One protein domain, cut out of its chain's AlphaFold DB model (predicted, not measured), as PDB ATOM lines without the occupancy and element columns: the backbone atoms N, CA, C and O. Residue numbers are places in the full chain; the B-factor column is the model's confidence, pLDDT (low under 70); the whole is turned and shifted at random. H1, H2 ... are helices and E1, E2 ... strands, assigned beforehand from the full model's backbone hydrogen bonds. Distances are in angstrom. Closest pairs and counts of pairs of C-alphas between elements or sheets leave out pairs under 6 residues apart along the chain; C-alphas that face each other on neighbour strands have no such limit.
ATOM      1  N   ALA A   2       1.508 -33.744 -17.016       72.50
ATOM      2  CA  ALA A   2       2.793 -34.396 -16.766       72.50
ATOM      3  C   ALA A   2       3.170 -35.296 -17.946       72.50
ATOM      4  O   ALA A   2       2.293 -35.959 -18.509       72.50
ATOM      5  N   TRP A   3       4.455 -35.364 -18.282       85.50
ATOM      6  CA  TRP A   3       4.988 -36.336 -19.237       85.50
ATOM      7  C   TRP A   3       5.816 -37.411 -18.528       85.50
ATOM      8  O   TRP A   3       6.430 -37.171 -17.490       85.50
ATOM      9  N   LEU A   4       5.813 -38.619 -19.093       88.50
ATOM     10  CA  LEU A   4       6.714 -39.689 -18.680       88.50
ATOM     11  C   LEU A   4       8.089 -39.409 -19.295       88.50
ATOM     12  O   LEU A   4       8.244 -39.547 -20.513       88.50
ATOM     13  N   THR A   5       9.074 -39.036 -18.479       88.19
ATOM     14  CA  THR A   5      10.451 -38.925 -18.967       88.19
ATOM     15  C   THR A   5      11.162 -40.281 -18.959       88.19
ATOM     16  O   THR A   5      10.770 -41.224 -18.271       88.19
ATOM     17  N   ARG A   6      12.213 -40.378 -19.775       89.12
ATOM     18  CA  ARG A   6      13.183 -41.483 -19.786       89.12
ATOM     19  C   ARG A   6      14.450 -41.158 -18.994       89.12
ATOM     20  O   ARG A   6      15.357 -41.986 -18.964       89.12
ATOM     21  N   ASP A   7      14.521 -39.967 -18.408       86.31
ATOM     22  CA  ASP A   7      15.626 -39.570 -17.547       86.31
ATOM     23  C   ASP A   7      15.679 -40.457 -16.299       86.31
ATOM     24  O   ASP A   7      14.657 -40.938 -15.798       86.31
ATOM     25  N   ASP A   8      16.892 -40.663 -15.789       88.81
ATOM     26  CA  ASP A   8      17.123 -41.438 -14.575       88.81
ATOM     27  C   ASP A   8      16.312 -40.823 -13.405       88.81
ATOM     28  O   ASP A   8      16.407 -39.614 -13.162       88.81
ATOM     29  N   PRO A   9      15.522 -41.608 -12.645       90.12
ATOM     30  CA  PRO A   9      14.833 -41.109 -11.454       90.12
ATOM     31  C   PRO A   9      15.789 -40.507 -10.406       90.12
ATOM     32  O   PRO A   9      15.368 -39.692  -9.582       90.12
ATOM     33  N   ARG A  10      17.082 -40.866 -10.421       90.75
ATOM     34  CA  ARG A  10      18.088 -40.394  -9.454       90.75
ATOM     35  C   ARG A  10      18.357 -38.883  -9.524       90.75
ATOM     36  O   ARG A  10      18.203 -38.255  -8.480       90.75
ATOM     37  N   PRO A  11      18.750 -38.257 -10.657       86.12
ATOM     38  CA  PRO A  11      18.893 -36.801 -10.746       86.12
ATOM     39  C   PRO A  11      17.598 -36.054 -10.405       86.12
ATOM     40  O   PRO A  11      17.664 -35.086  -9.652       86.12
ATOM     41  N   PHE A  12      16.427 -36.539 -10.838       83.44
ATOM     42  CA  PHE A  12      15.140 -35.940 -10.451       83.44
ATOM     43  C   PHE A  12      14.896 -35.979  -8.933       83.44
ATOM     44  O   PHE A  12      14.387 -35.018  -8.363       83.44
ATOM     45  N   SER A  13      15.331 -37.045  -8.260       87.00
ATOM     46  CA  SER A  13      15.210 -37.197  -6.801       87.00
ATOM     47  C   SER A  13      16.272 -36.438  -5.990       87.00
ATOM     48  O   SER A  13      16.158 -36.373  -4.769       87.00
ATOM     49  N   ARG A  14      17.326 -35.890  -6.619       91.38
ATOM     50  CA  ARG A  14      18.423 -35.201  -5.903       91.38
ATOM     51  C   ARG A  14      18.076 -33.786  -5.460       91.38
ATOM     52  O   ARG A  14      18.620 -33.330  -4.463       91.38
ATOM     53  N   MET A  15      17.228 -33.096  -6.217       92.69
ATOM     54  CA  MET A  15      16.895 -31.687  -5.991       92.69
ATOM     55  C   MET A  15      15.365 -31.520  -6.028       92.69
ATOM     56  O   MET A  15      14.835 -30.887  -6.942       92.69
ATOM     57  N   PRO A  16      14.635 -32.162  -5.088       92.62
ATOM     58  CA  PRO A  16      13.177 -32.281  -5.145       92.62
ATOM     59  C   PRO A  16      12.456 -30.941  -4.968       92.62
ATOM     60  O   PRO A  16      11.390 -30.772  -5.547       92.62
ATOM     61  N   ASN A  17      13.047 -30.001  -4.226       94.94
ATOM     62  CA  ASN A  17      12.521 -28.653  -3.997       94.94
ATOM     63  C   ASN A  17      12.752 -27.689  -5.173       94.94
ATOM     64  O   ASN A  17      12.202 -26.594  -5.199       94.94
ATOM     65  N   GLU A  18      13.579 -28.061  -6.153       94.94
ATOM     66  CA  GLU A  18      13.765 -27.235  -7.344       94.94
ATOM     67  C   GLU A  18      12.644 -27.509  -8.353       94.94
ATOM     68  O   GLU A  18      12.388 -28.679  -8.668       94.94
ATOM     69  N   PRO A  19      11.987 -26.472  -8.900       95.12
ATOM     70  CA  PRO A  19      11.065 -26.650 -10.010       95.12
ATOM     71  C   PRO A  19      11.827 -27.113 -11.257       95.12
ATOM     72  O   PRO A  19      12.928 -26.656 -11.563       95.12
ATOM     73  N   ASP A  20      11.202 -28.001 -12.018       93.88
ATOM     74  CA  ASP A  20      11.582 -28.314 -13.392       93.88
ATOM     75  C   ASP A  20      11.222 -27.115 -14.296       93.88
ATOM     76  O   ASP A  20      10.086 -26.964 -14.773       93.88
ATOM     77  N   LEU A  21      12.195 -26.212 -14.454       93.62
ATOM     78  CA  LEU A  21      12.081 -24.998 -15.263       93.62
ATOM     79  C   LEU A  21      12.061 -25.282 -16.769       93.62
ATOM     80  O   LEU A  21      11.499 -24.478 -17.512       93.62
ATOM     81  N   ASP A  22      12.602 -26.415 -17.223       92.25
ATOM     82  CA  ASP A  22      12.593 -26.807 -18.636       92.25
ATOM     83  C   ASP A  22      11.169 -27.188 -19.060       92.25
ATOM     84  O   ASP A  22      10.641 -26.669 -20.048       92.25
ATOM     85  N   SER A  23      10.488 -28.005 -18.247       92.38
ATOM     86  CA  SER A  23       9.064 -28.306 -18.425       92.38
ATOM     87  C   SER A  23       8.195 -27.048 -18.333       92.38
ATOM     88  O   SER A  23       7.277 -26.886 -19.137       92.38
ATOM     89  N   LEU A  24       8.463 -26.131 -17.392       94.69
ATOM     90  CA  LEU A  24       7.719 -24.865 -17.298       94.69
ATOM     91  C   LEU A  24       7.926 -23.997 -18.551       94.69
ATOM     92  O   LEU A  24       6.959 -23.499 -19.124       94.69
ATOM     93  N   THR A  25       9.168 -23.873 -19.018       94.38
ATOM     94  CA  THR A  25       9.542 -23.116 -20.223       94.38
ATOM     95  C   THR A  25       8.890 -23.686 -21.480       94.38
ATOM     96  O   THR A  25       8.368 -22.933 -22.306       94.38
ATOM     97  N   TYR A  26       8.827 -25.012 -21.598       93.38
ATOM     98  CA  TYR A  26       8.114 -25.699 -22.675       93.38
ATOM     99  C   TYR A  26       6.601 -25.424 -22.666       93.38
ATOM    100  O   TYR A  26       5.990 -25.274 -23.725       93.38
ATOM    101  N   TRP A  27       5.976 -25.336 -21.488       94.75
ATOM    102  CA  TRP A  27       4.559 -24.979 -21.407       94.75
ATOM    103  C   TRP A  27       4.324 -23.503 -21.728       94.75
ATOM    104  O   TRP A  27       3.453 -23.209 -22.540       94.75
ATOM    105  N   VAL A  28       5.124 -22.586 -21.180       95.44
ATOM    106  CA  VAL A  28       4.995 -21.141 -21.439       95.44
ATOM    107  C   VAL A  28       5.217 -20.804 -22.920       95.44
ATOM    108  O   VAL A  28       4.417 -20.076 -23.498       95.44
ATOM    109  N   THR A  29       6.215 -21.398 -23.581       94.94
ATOM    110  CA  THR A  29       6.432 -21.206 -25.034       94.94
ATOM    111  C   THR A  29       5.284 -21.745 -25.895       94.94
ATOM    112  O   THR A  29       5.049 -21.239 -26.989       94.94
ATOM    113  N   ARG A  30       4.500 -22.713 -25.403       95.31
ATOM    114  CA  ARG A  30       3.257 -23.173 -26.053       95.31
ATOM    115  C   ARG A  30       2.036 -22.296 -25.777       95.31
ATOM    116  O   ARG A  30       1.042 -22.432 -26.483       95.31
ATOM    117  N   LEU A  31       2.107 -21.406 -24.789       96.25
ATOM    118  CA  LEU A  31       1.094 -20.384 -24.511       96.25
ATOM    119  C   LEU A  31       1.406 -19.050 -25.210       96.25
ATOM    120  O   LEU A  31       0.677 -18.084 -25.017       96.25
ATOM    121  N   GLU A  32       2.441 -18.995 -26.054       95.69
ATOM    122  CA  GLU A  32       2.838 -17.813 -26.833       95.69
ATOM    123  C   GLU A  32       1.675 -17.112 -27.576       95.69
ATOM    124  O   GLU A  32       1.596 -15.886 -27.471       95.69
ATOM    125  N   PRO A  33       0.690 -17.818 -28.177       96.31
ATOM    126  CA  PRO A  33      -0.486 -17.171 -28.766       96.31
ATOM    127  C   PRO A  33      -1.399 -16.443 -27.764       96.31
ATOM    128  O   PRO A  33      -2.092 -15.514 -28.158       96.31
ATOM    129  N   LEU A  34      -1.410 -16.842 -26.485       95.50
ATOM    130  CA  LEU A  34      -2.104 -16.107 -25.416       95.50
ATOM    131  C   LEU A  34      -1.250 -14.938 -24.915       95.50
ATOM    132  O   LEU A  34      -1.774 -13.854 -24.678       95.50
ATOM    133  N   ILE A  35       0.067 -15.138 -24.803       95.94
ATOM    134  CA  ILE A  35       1.016 -14.093 -24.393       95.94
ATOM    135  C   ILE A  35       0.976 -12.919 -25.383       95.94
ATOM    136  O   ILE A  35       0.919 -11.776 -24.950       95.94
ATOM    137  N   ARG A  36       0.909 -13.192 -26.693       95.56
ATOM    138  CA  ARG A  36       0.769 -12.184 -27.765       95.56
ATOM    139  C   ARG A  36      -0.659 -11.681 -28.019       95.56
ATOM    140  O   ARG A  36      -0.889 -11.030 -29.034       95.56
ATOM    141  N   SER A  37      -1.640 -12.048 -27.194       93.75
ATOM    142  CA  SER A  37      -3.036 -11.646 -27.440       93.75
ATOM    143  C   SER A  37      -3.431 -10.316 -26.784       93.75
ATOM    144  O   SER A  37      -4.595  -9.944 -26.859       93.75
ATOM    145  N   ASP A  38      -2.465  -9.602 -26.185       89.62
ATOM    146  CA  ASP A  38      -2.544  -8.207 -25.712       89.62
ATOM    147  C   ASP A  38      -3.828  -7.866 -24.922       89.62
ATOM    148  O   ASP A  38      -4.398  -6.778 -25.025       89.62
ATOM    149  N   ASN A  39      -4.297  -8.824 -24.113       93.25
ATOM    150  CA  ASN A  39      -5.482  -8.646 -23.278       93.25
ATOM    151  C   ASN A  39      -5.210  -7.641 -22.158       93.25
ATOM    152  O   ASN A  39      -4.180  -7.695 -21.484       93.25
ATOM    153  N   GLN A  40      -6.203  -6.786 -21.913       95.31
ATOM    154  CA  GLN A  40      -6.222  -5.843 -20.792       95.31
ATOM    155  C   GLN A  40      -6.488  -6.535 -19.441       95.31
ATOM    156  O   GLN A  40      -6.243  -5.952 -18.389       95.31
ATOM    157  N   GLU A  41      -6.991  -7.771 -19.469       96.88
ATOM    158  CA  GLU A  41      -7.275  -8.598 -18.296       96.88
ATOM    159  C   GLU A  41      -6.190  -9.668 -18.116       96.88
ATOM    160  O   GLU A  41      -5.690 -10.243 -19.085       96.88
ATOM    161  N   GLU A  42      -5.819  -9.950 -16.865       97.06
ATOM    162  CA  GLU A  42      -4.773 -10.925 -16.552       97.06
ATOM    163  C   GLU A  42      -5.296 -12.367 -16.591       97.06
ATOM    164  O   GLU A  42      -6.088 -12.792 -15.746       97.06
ATOM    165  N   ILE A  43      -4.800 -13.156 -17.545       97.69
ATOM    166  CA  ILE A  43      -5.174 -14.563 -17.702       97.69
ATOM    167  C   ILE A  43      -4.336 -15.419 -16.747       97.69
ATOM    168  O   ILE A  43      -3.156 -15.680 -16.994       97.69
ATOM    169  N   ILE A  44      -4.958 -15.899 -15.669       98.00
ATOM    170  CA  ILE A  44      -4.340 -16.843 -14.729       98.00
ATOM    171  C   ILE A  44      -4.356 -18.265 -15.309       98.00
ATOM    172  O   ILE A  44      -5.408 -18.808 -15.648       98.00
ATOM    173  N   VAL A  45      -3.184 -18.902 -15.373       97.75
ATOM    174  CA  VAL A  45      -3.004 -20.286 -15.837       97.75
ATOM    175  C   VAL A  45      -2.427 -21.138 -14.708       97.75
ATOM    176  O   VAL A  45      -1.344 -20.871 -14.183       97.75
ATOM    177  N   VAL A  46      -3.152 -22.202 -14.348       97.44
ATOM    178  CA  VAL A  46      -2.791 -23.119 -13.258       97.44
ATOM    179  C   VAL A  46      -2.317 -24.459 -13.818       97.44
ATOM    180  O   VAL A  46      -3.078 -25.224 -14.416       97.44
ATOM    181  N   PHE A  47      -1.049 -24.780 -13.584       96.19
ATOM    182  CA  PHE A  47      -0.450 -26.057 -13.943       96.19
ATOM    183  C   PHE A  47      -0.592 -27.060 -12.795       96.19
ATOM    184  O   PHE A  47       0.264 -27.143 -11.919       96.19
ATOM    185  N   CYS A  48      -1.645 -27.877 -12.833       93.81
ATOM    186  CA  CYS A  48      -1.759 -29.067 -11.988       93.81
ATOM    187  C   CYS A  48      -0.989 -30.231 -12.638       93.81
ATOM    188  O   CYS A  48      -1.510 -30.928 -13.519       93.81
ATOM    189  N   ASN A  49       0.272 -30.420 -12.245       92.12
ATOM    190  CA  ASN A  49       1.159 -31.442 -12.797       92.12
ATOM    191  C   ASN A  49       1.465 -32.546 -11.777       92.12
ATOM    192  O   ASN A  49       1.678 -32.302 -10.593       92.12
ATOM    193  N   ARG A  50       1.515 -33.788 -12.268       90.06
ATOM    194  CA  ARG A  50       2.067 -34.927 -11.531       90.06
ATOM    195  C   ARG A  50       3.589 -34.890 -11.651       90.06
ATOM    196  O   ARG A  50       4.098 -34.759 -12.759       90.06
ATOM    197  N   THR A  51       4.292 -35.009 -10.537       90.00
ATOM    198  CA  THR A  51       5.748 -34.840 -10.461       90.00
ATOM    199  C   THR A  51       6.387 -35.993  -9.679       90.00
ATOM    200  O   THR A  51       5.713 -36.716  -8.937       90.00
ATOM    201  N   GLY A  52       7.690 -36.197  -9.871       90.06
ATOM    202  CA  GLY A  52       8.461 -37.241  -9.202       90.06
ATOM    203  C   GLY A  52       8.189 -38.652  -9.740       90.06
ATOM    204  O   GLY A  52       7.783 -38.846 -10.883       90.06
ATOM    205  N   THR A  53       8.462 -39.665  -8.919       90.56
ATOM    206  CA  THR A  53       8.487 -41.076  -9.343       90.56
ATOM    207  C   THR A  53       7.342 -41.906  -8.763       90.56
ATOM    208  O   THR A  53       7.024 -41.793  -7.575       90.56
ATOM    209  N   GLU A  54       6.792 -42.815  -9.569       90.69
ATOM    210  CA  GLU A  54       5.846 -43.859  -9.158       90.69
ATOM    211  C   GLU A  54       6.265 -45.208  -9.762       90.69
ATOM    212  O   GLU A  54       6.151 -45.422 -10.968       90.69
ATOM    213  N   GLY A  55       6.758 -46.129  -8.929       91.38
ATOM    214  CA  GLY A  55       7.311 -47.398  -9.411       91.38
ATOM    215  C   GLY A  55       8.447 -47.164 -10.412       91.38
ATOM    216  O   GLY A  55       9.383 -46.424 -10.120       91.38
ATOM    217  N   ASP A  56       8.325 -47.755 -11.602       91.44
ATOM    218  CA  ASP A  56       9.290 -47.617 -12.702       91.44
ATOM    219  C   ASP A  56       9.055 -46.363 -13.581       91.44
ATOM    220  O   ASP A  56       9.729 -46.186 -14.598       91.44
ATOM    221  N   ALA A  57       8.090 -45.498 -13.236       92.00
ATOM    222  CA  ALA A  57       7.734 -44.303 -14.003       92.00
ATOM    223  C   ALA A  57       8.267 -43.008 -13.362       92.00
ATOM    224  O   ALA A  57       7.885 -42.654 -12.245       92.00
ATOM    225  N   THR A  58       9.085 -42.252 -14.105       92.00
ATOM    226  CA  THR A  58       9.497 -40.882 -13.752       92.00
ATOM    227  C   THR A  58       8.593 -39.870 -14.458       92.00
ATOM    228  O   THR A  58       8.572 -39.805 -15.689       92.00
ATOM    229  N   TYR A  59       7.870 -39.051 -13.696       92.81
ATOM    230  CA  TYR A  59       7.115 -37.909 -14.206       92.81
ATOM    231  C   TYR A  59       7.915 -36.621 -14.002       92.81
ATOM    232  O   TYR A  59       8.182 -36.224 -12.866       92.81
ATOM    233  N   SER A  60       8.279 -35.960 -15.098       91.38
ATOM    234  CA  SER A  60       8.856 -34.613 -15.063       91.38
ATOM    235  C   SER A  60       7.782 -33.552 -15.334       91.38
ATOM    236  O   SER A  60       6.697 -33.846 -15.854       91.38
ATOM    237  N   GLY A  61       8.046 -32.325 -14.887       92.00
ATOM    238  CA  GLY A  61       7.043 -31.279 -14.723       92.00
ATOM    239  C   GLY A  61       7.163 -30.516 -13.401       92.00
ATOM    240  O   GLY A  61       7.803 -30.956 -12.450       92.00
ATOM    241  N   THR A  62       6.474 -29.378 -13.363       94.38
ATOM    242  CA  THR A  62       6.386 -28.430 -12.239       94.38
ATOM    243  C   THR A  62       4.923 -28.080 -12.034       94.38
ATOM    244  O   THR A  62       4.245 -27.789 -13.023       94.38
ATOM    245  N   SER A  63       4.422 -28.087 -10.798       95.50
ATOM    246  CA  SER A  63       3.106 -27.500 -10.507       95.50
ATOM    247  C   SER A  63       3.267 -26.015 -10.195       95.50
ATOM    248  O   SER A  63       4.185 -25.642  -9.469       95.50
ATOM    249  N   ALA A  64       2.440 -25.164 -10.797       97.25
ATOM    250  CA  ALA A  64       2.684 -23.722 -10.831       97.25
ATOM    251  C   ALA A  64       1.407 -22.904 -11.056       97.25
ATOM    252  O   ALA A  64       0.469 -23.377 -11.699       97.25
ATOM    253  N   VAL A  65       1.415 -21.655 -10.592       98.12
ATOM    254  CA  VAL A  65       0.427 -20.624 -10.942       98.12
ATOM    255  C   VAL A  65       1.167 -19.486 -11.636       98.12
ATOM    256  O   VAL A  65       2.086 -18.899 -11.055       98.12
ATOM    257  N   ILE A  66       0.772 -19.179 -12.870       98.25
ATOM    258  CA  ILE A  66       1.272 -18.029 -13.634       98.25
ATOM    259  C   ILE A  66       0.111 -17.116 -14.030       98.25
ATOM    260  O   ILE A  66      -1.025 -17.573 -14.133       98.25
ATOM    261  N   GLY A  67       0.409 -15.847 -14.278       98.19
ATOM    262  CA  GLY A  67      -0.492 -14.899 -14.921       98.19
ATOM    263  C   GLY A  67       0.122 -14.370 -16.212       98.19
ATOM    264  O   GLY A  67       1.342 -14.217 -16.312       98.19
ATOM    265  N   ILE A  68      -0.720 -14.139 -17.214       97.81
ATOM    266  CA  ILE A  68      -0.346 -13.590 -18.519       97.81
ATOM    267  C   ILE A  68      -1.063 -12.248 -18.676       97.81
ATOM    268  O   ILE A  68      -2.291 -12.202 -18.635       97.81
ATOM    269  N   HIS A  69      -0.304 -11.166 -18.837       96.94
ATOM    270  CA  HIS A  69      -0.827  -9.799 -18.903       96.94
ATOM    271  C   HIS A  69       0.147  -8.909 -19.684       96.94
ATOM    272  O   HIS A  69       1.322  -8.866 -19.326       96.94
ATOM    273  N   ASP A  70      -0.336  -8.162 -20.684       95.56
ATOM    274  CA  ASP A  70       0.458  -7.176 -21.452       95.56
ATOM    275  C   ASP A  70       1.777  -7.753 -22.023       95.56
ATOM    276  O   ASP A  70       2.868  -7.228 -21.810       95.56
ATOM    277  N   GLY A  71       1.707  -8.932 -22.655       93.88
ATOM    278  CA  GLY A  71       2.883  -9.650 -23.164       93.88
ATOM    279  C   GLY A  71       3.787 -10.290 -22.097       93.88
ATOM    280  O   GLY A  71       4.730 -11.008 -22.440       93.88
ATOM    281  N   GLU A  72       3.522 -10.075 -20.806       95.88
ATOM    282  CA  GLU A  72       4.390 -10.509 -19.711       95.88
ATOM    283  C   GLU A  72       3.875 -11.769 -19.005       95.88
ATOM    284  O   GLU A  72       2.684 -11.912 -18.724       95.88
ATOM    285  N   VAL A  73       4.800 -12.667 -18.646       97.56
ATOM    286  CA  VAL A  73       4.506 -13.870 -17.853       97.56
ATOM    287  C   VAL A  73       4.943 -13.650 -16.406       97.56
ATOM    288  O   VAL A  73       6.131 -13.721 -16.060       97.56
ATOM    289  N   LYS A  74       3.958 -13.385 -15.553       98.00
ATOM    290  CA  LYS A  74       4.078 -13.276 -14.096       98.00
ATOM    291  C   LYS A  74       4.019 -14.679 -13.488       98.00
ATOM    292  O   LYS A  74       3.193 -15.495 -13.883       98.00
ATOM    293  N   VAL A  75       4.871 -14.979 -12.514       98.19
ATOM    294  CA  VAL A  75       4.850 -16.248 -11.770       98.19
ATOM    295  C   VAL A  75       4.414 -15.957 -10.346       98.19
ATOM    296  O   VAL A  75       5.108 -15.239  -9.631       98.19
ATOM    297  N   TYR A  76       3.287 -16.523  -9.928       98.38
ATOM    298  CA  TYR A  76       2.743 -16.351  -8.581       98.38
ATOM    299  C   TYR A  76       3.289 -17.402  -7.613       98.38
ATOM    300  O   TYR A  76       3.664 -17.068  -6.494       98.38
ATOM    301  N   GLY A  77       3.406 -18.658  -8.052       97.88
ATOM    302  CA  GLY A  77       3.976 -19.727  -7.234       97.88
ATOM    303  C   GLY A  77       4.419 -20.935  -8.053       97.88
ATOM    304  O   GLY A  77       3.911 -21.173  -9.150       97.88
ATOM    305  N   LEU A  78       5.367 -21.692  -7.501       97.38
ATOM    306  CA  LEU A  78       5.976 -22.894  -8.074       97.38
ATOM    307  C   LEU A  78       6.108 -23.954  -6.969       97.38
ATOM    308  O   LEU A  78       6.399 -23.596  -5.831       97.38
ATOM    309  N   LEU A  79       5.952 -25.233  -7.313       96.44
ATOM    310  CA  LEU A  79       6.358 -26.374  -6.485       96.44
ATOM    311  C   LEU A  79       7.520 -27.123  -7.134       96.44
ATOM    312  O   LEU A  79       7.579 -27.270  -8.359       96.44
ATOM    313  N   GLY A  80       8.408 -27.647  -6.301       94.25
ATOM    314  CA  GLY A  80       9.536 -28.464  -6.710       94.25
ATOM    315  C   GLY A  80       9.138 -29.788  -7.374       94.25
ATOM    316  O   GLY A  80       8.081 -30.373  -7.114       94.25
ATOM    317  N   ARG A  81      10.030 -30.310  -8.221       91.56
ATOM    318  CA  ARG A  81       9.852 -31.549  -9.005       91.56
ATOM    319  C   ARG A  81       9.620 -32.827  -8.180       91.56
ATOM    320  O   ARG A  81       9.285 -33.862  -8.754       91.56
ATOM    321  N   GLY A  82       9.843 -32.789  -6.867       89.38
ATOM    322  CA  GLY A  82       9.583 -33.889  -5.932       89.38
ATOM    323  C   GLY A  82       8.636 -33.532  -4.782       89.38
ATOM    324  O   GLY A  82       8.389 -34.386  -3.928       89.38
ATOM    325  N   GLU A  83       8.112 -32.305  -4.740       92.00
ATOM    326  CA  GLU A  83       7.222 -31.837  -3.675       92.00
ATOM    327  C   GLU A  83       5.797 -32.375  -3.870       92.00
ATOM    328  O   GLU A  83       5.260 -32.414  -4.979       92.00
ATOM    329  N   LYS A  84       5.179 -32.830  -2.774       91.44
ATOM    330  CA  LYS A  84       3.842 -33.452  -2.754       91.44
ATOM    331  C   LYS A  84       2.868 -32.596  -1.949       91.44
ATOM    332  O   LYS A  84       2.230 -33.073  -1.014       91.44
ATOM    333  N   GLU A  85       2.807 -31.321  -2.311       93.06
ATOM    334  CA  GLU A  85       2.091 -30.281  -1.573       93.06
ATOM    335  C   GLU A  85       0.938 -29.675  -2.385       93.06
ATOM    336  O   GLU A  85       0.797 -29.909  -3.587       93.06
ATOM    337  N   LEU A  86       0.087 -28.900  -1.708       94.38
ATOM    338  CA  LEU A  86      -0.986 -28.129  -2.328       94.38
ATOM    339  C   LEU A  86      -0.524 -26.679  -2.484       94.38
ATOM    340  O   LEU A  86      -0.454 -25.944  -1.502       94.38
ATOM    341  N   LEU A  87      -0.241 -26.265  -3.719       96.44
ATOM    342  CA  LEU A  87       0.111 -24.881  -4.023       96.44
ATOM    343  C   LEU A  87      -1.116 -23.976  -3.842       96.44
ATOM    344  O   LEU A  87      -2.041 -24.007  -4.653       96.44
ATOM    345  N   VAL A  88      -1.111 -23.170  -2.782       97.19
ATOM    346  CA  VAL A  88      -2.099 -22.111  -2.533       97.19
ATOM    347  C   VAL A  88      -1.397 -20.772  -2.717       97.19
ATOM    348  O   VAL A  88      -0.363 -20.538  -2.096       97.19
ATOM    349  N   VAL A  89      -1.945 -19.899  -3.564       97.75
ATOM    350  CA  VAL A  89      -1.377 -18.570  -3.828       97.75
ATOM    351  C   VAL A  89      -2.489 -17.536  -3.928       97.75
ATOM    352  O   VAL A  89      -3.555 -17.825  -4.464       97.75
ATOM    353  N   ASP A  90      -2.222 -16.333  -3.428       97.94
ATOM    354  CA  ASP A  90      -3.078 -15.165  -3.606       97.94
ATOM    355  C   ASP A  90      -2.627 -14.377  -4.845       97.94
ATOM    356  O   ASP A  90      -1.528 -13.818  -4.865       97.94
ATOM    357  N   THR A  91      -3.464 -14.316  -5.883       97.56
ATOM    358  CA  THR A  91      -3.174 -13.573  -7.123       97.56
ATOM    359  C   THR A  91      -3.279 -12.053  -6.967       97.56
ATOM    360  O   THR A  91      -2.825 -11.327  -7.850       97.56
ATOM    361  N   ASN A  92      -3.812 -11.557  -5.843       97.12
ATOM    362  CA  ASN A  92      -3.775 -10.134  -5.483       97.12
ATOM    363  C   ASN A  92      -2.407  -9.718  -4.910       97.12
ATOM    364  O   ASN A  92      -2.092  -8.529  -4.845       97.12
ATOM    365  N   SER A  93      -1.585 -10.685  -4.486       97.25
ATOM    366  CA  SER A  93      -0.216 -10.433  -4.033       97.25
ATOM    367  C   SER A  93       0.726 -10.165  -5.214       97.25
ATOM    368  O   SER A  93       0.456 -10.537  -6.355       97.25
ATOM    369  N   ARG A  94       1.862  -9.505  -4.961       97.31
ATOM    370  CA  ARG A  94       2.869  -9.251  -6.003       97.31
ATOM    371  C   ARG A  94       3.453 -10.591  -6.491       97.31
ATOM    372  O   ARG A  94       3.856 -11.385  -5.642       97.31
ATOM    373  N   PRO A  95       3.561 -10.843  -7.810       97.88
ATOM    374  CA  PRO A  95       4.086 -12.109  -8.314       97.88
ATOM    375  C   PRO A  95       5.517 -12.359  -7.824       97.88
ATOM    376  O   PRO A  95       6.358 -11.457  -7.828       97.88
ATOM    377  N   TYR A  96       5.779 -13.606  -7.431       96.69
ATOM    378  CA  TYR A  96       7.059 -14.109  -6.935       96.69
ATOM    379  C   TYR A  96       8.222 -13.861  -7.908       96.69
ATOM    380  O   TYR A  96       9.335 -13.557  -7.479       96.69
ATOM    381  N   ALA A  97       7.970 -13.965  -9.215       96.88
ATOM    382  CA  ALA A  97       8.958 -13.669 -10.250       96.88
ATOM    383  C   ALA A  97       8.307 -13.288 -11.587       96.88
ATOM    384  O   ALA A  97       7.095 -13.403 -11.778       96.88
ATOM    385  N   LYS A  98       9.144 -12.883 -12.544       96.38
ATOM    386  CA  LYS A  98       8.770 -12.634 -13.941       96.38
ATOM    387  C   LYS A  98       9.624 -13.502 -14.864       96.38
ATOM    388  O   LYS A  98      10.849 -13.540 -14.723       96.38
ATOM    389  N   MET A  99       8.984 -14.190 -15.808       95.25
ATOM    390  CA  MET A  99       9.669 -14.917 -16.878       95.25
ATOM    391  C   MET A  99       9.777 -14.003 -18.096       95.25
ATOM    392  O   MET A  99       8.780 -13.676 -18.734       95.25
ATOM    393  N   VAL A 100      10.999 -13.572 -18.412       91.94
ATOM    394  CA  VAL A 100      11.270 -12.747 -19.595       91.94
ATOM    395  C   VAL A 100      11.673 -13.665 -20.741       91.94
ATOM    396  O   VAL A 100      12.761 -14.246 -20.699       91.94
ATOM    397  N   TYR A 101      10.819 -13.787 -21.763       86.19
ATOM    398  CA  TYR A 101      11.184 -14.501 -22.983       86.19
ATOM    399  C   TYR A 101      12.374 -13.805 -23.646       86.19
ATOM    400  O   TYR A 101      12.301 -12.650 -24.060       86.19
ATOM    401  N   ARG A 102      13.485 -14.534 -23.733       86.00
ATOM    402  CA  ARG A 102      14.636 -14.188 -24.559       86.00
ATOM    403  C   ARG A 102      14.682 -15.242 -25.663       86.00
ATOM    404  O   ARG A 102      14.838 -16.409 -25.301       86.00
ATOM    405  N   PRO A 103      14.512 -14.889 -26.948       79.12
ATOM    406  CA  PRO A 103      14.868 -15.808 -28.018       79.12
ATOM    407  C   PRO A 103      16.380 -16.052 -27.943       79.12
ATOM    408  O   PRO A 103      17.145 -15.097 -27.782       79.12
TER     409      PRO A 103
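This is residues 2 to 103 of the 868 residues of the protein "N-terminal amidase" of Metarhizium guizhouense (strain ARSEF 977) (UniProt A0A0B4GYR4). An elongated body has two antiparallel sheets at its two ends: a strongly twisted sheet of four strands, E2, E5, E6 and E7, with H2 over one face, and a small sheet of three, E1, E4 and E3, with H1 over it. The chain crosses from E2 to E3 and returns from E4 to E5, while residues 79 to 96 loop back past the large sheet on the side away from H2. The printed part has 102 residues with three named helices and seven named strands, in the order E1 H1 H2 H3 E2 E3 E4 E5 E6 E7; the class is mixed, helices and strands. It is compact, with a radius of gyration of the C-alphas of 14.3 A, and spans 45 by 28 by 18 A.

The largest sheet runs E2, residues 43 to 47, E5, residues 64 to 69, E6, residues 72 to 78, and E7, residues 97 to 100, with E2 and E7 as edge strands. E5, E6 and E7 form a meander, each strand the antiparallel neighbour of the one before; E5 and E6 are a hairpin, as are E6 and E7. N 45 and O 66 are 2.8 A apart between E2 and E5, N 67 and O 74 2.8 A between E5 and E6, and N 75 and O 97 2.8 A between E6 and E7. H2, residues 21 to 30, is on this sheet at a height over the sheet of 9.4 A, over E5 and only just not over E6, on which 2 of its C-alphas fall; it runs slantwise to the strands, at 36 degrees to E5 on the local plane. H3, residues 32 to 35, only grazes the sheet; its closest C-alphas to E5 are those of Ile 35 and Ile 68, 6.1 A apart. In the second sheet E4, residues 57 to 60, is the inner strand between E1, residues 3 to 5, and E3, residues 52 to 54. The hairpin E3 and E4 has N 59 and O 52 at 2.8 A; E1 and E4, at 113 degrees, have N 5 and O 58 at 2.9 A. H1, residues 9 to 14, is on this sheet at a height over the sheet of 8.6 A, over E3 and slantwise to it at 41 degrees on the local plane; the closest C-alphas of H1 and E3, those of Pro 9 and Thr 53, are 6.7 A apart. H1 and H2 are apart. In H1 and H2 every O i to N i+4 pair is within hydrogen-bond range; H3 is too short for one.

E1 begins at C-alpha 3 (4.988, -36.336, -19.237), and E7 ends at C-alpha 100 (11.270, -12.747, -19.595). From first to last C-alpha E6 measures 17.1 A, E5 16.5 A, H2 14.1 A and E2 13.0 A.

The two C-alphas farthest apart, those of Gln 40 and Asp 56, are 45.3 A apart. The printed part has no cut, and the link from E6 to E7 is long, with 18 residues. The mean pLDDT of the printed part is 93.5, and no printed residue is under 70.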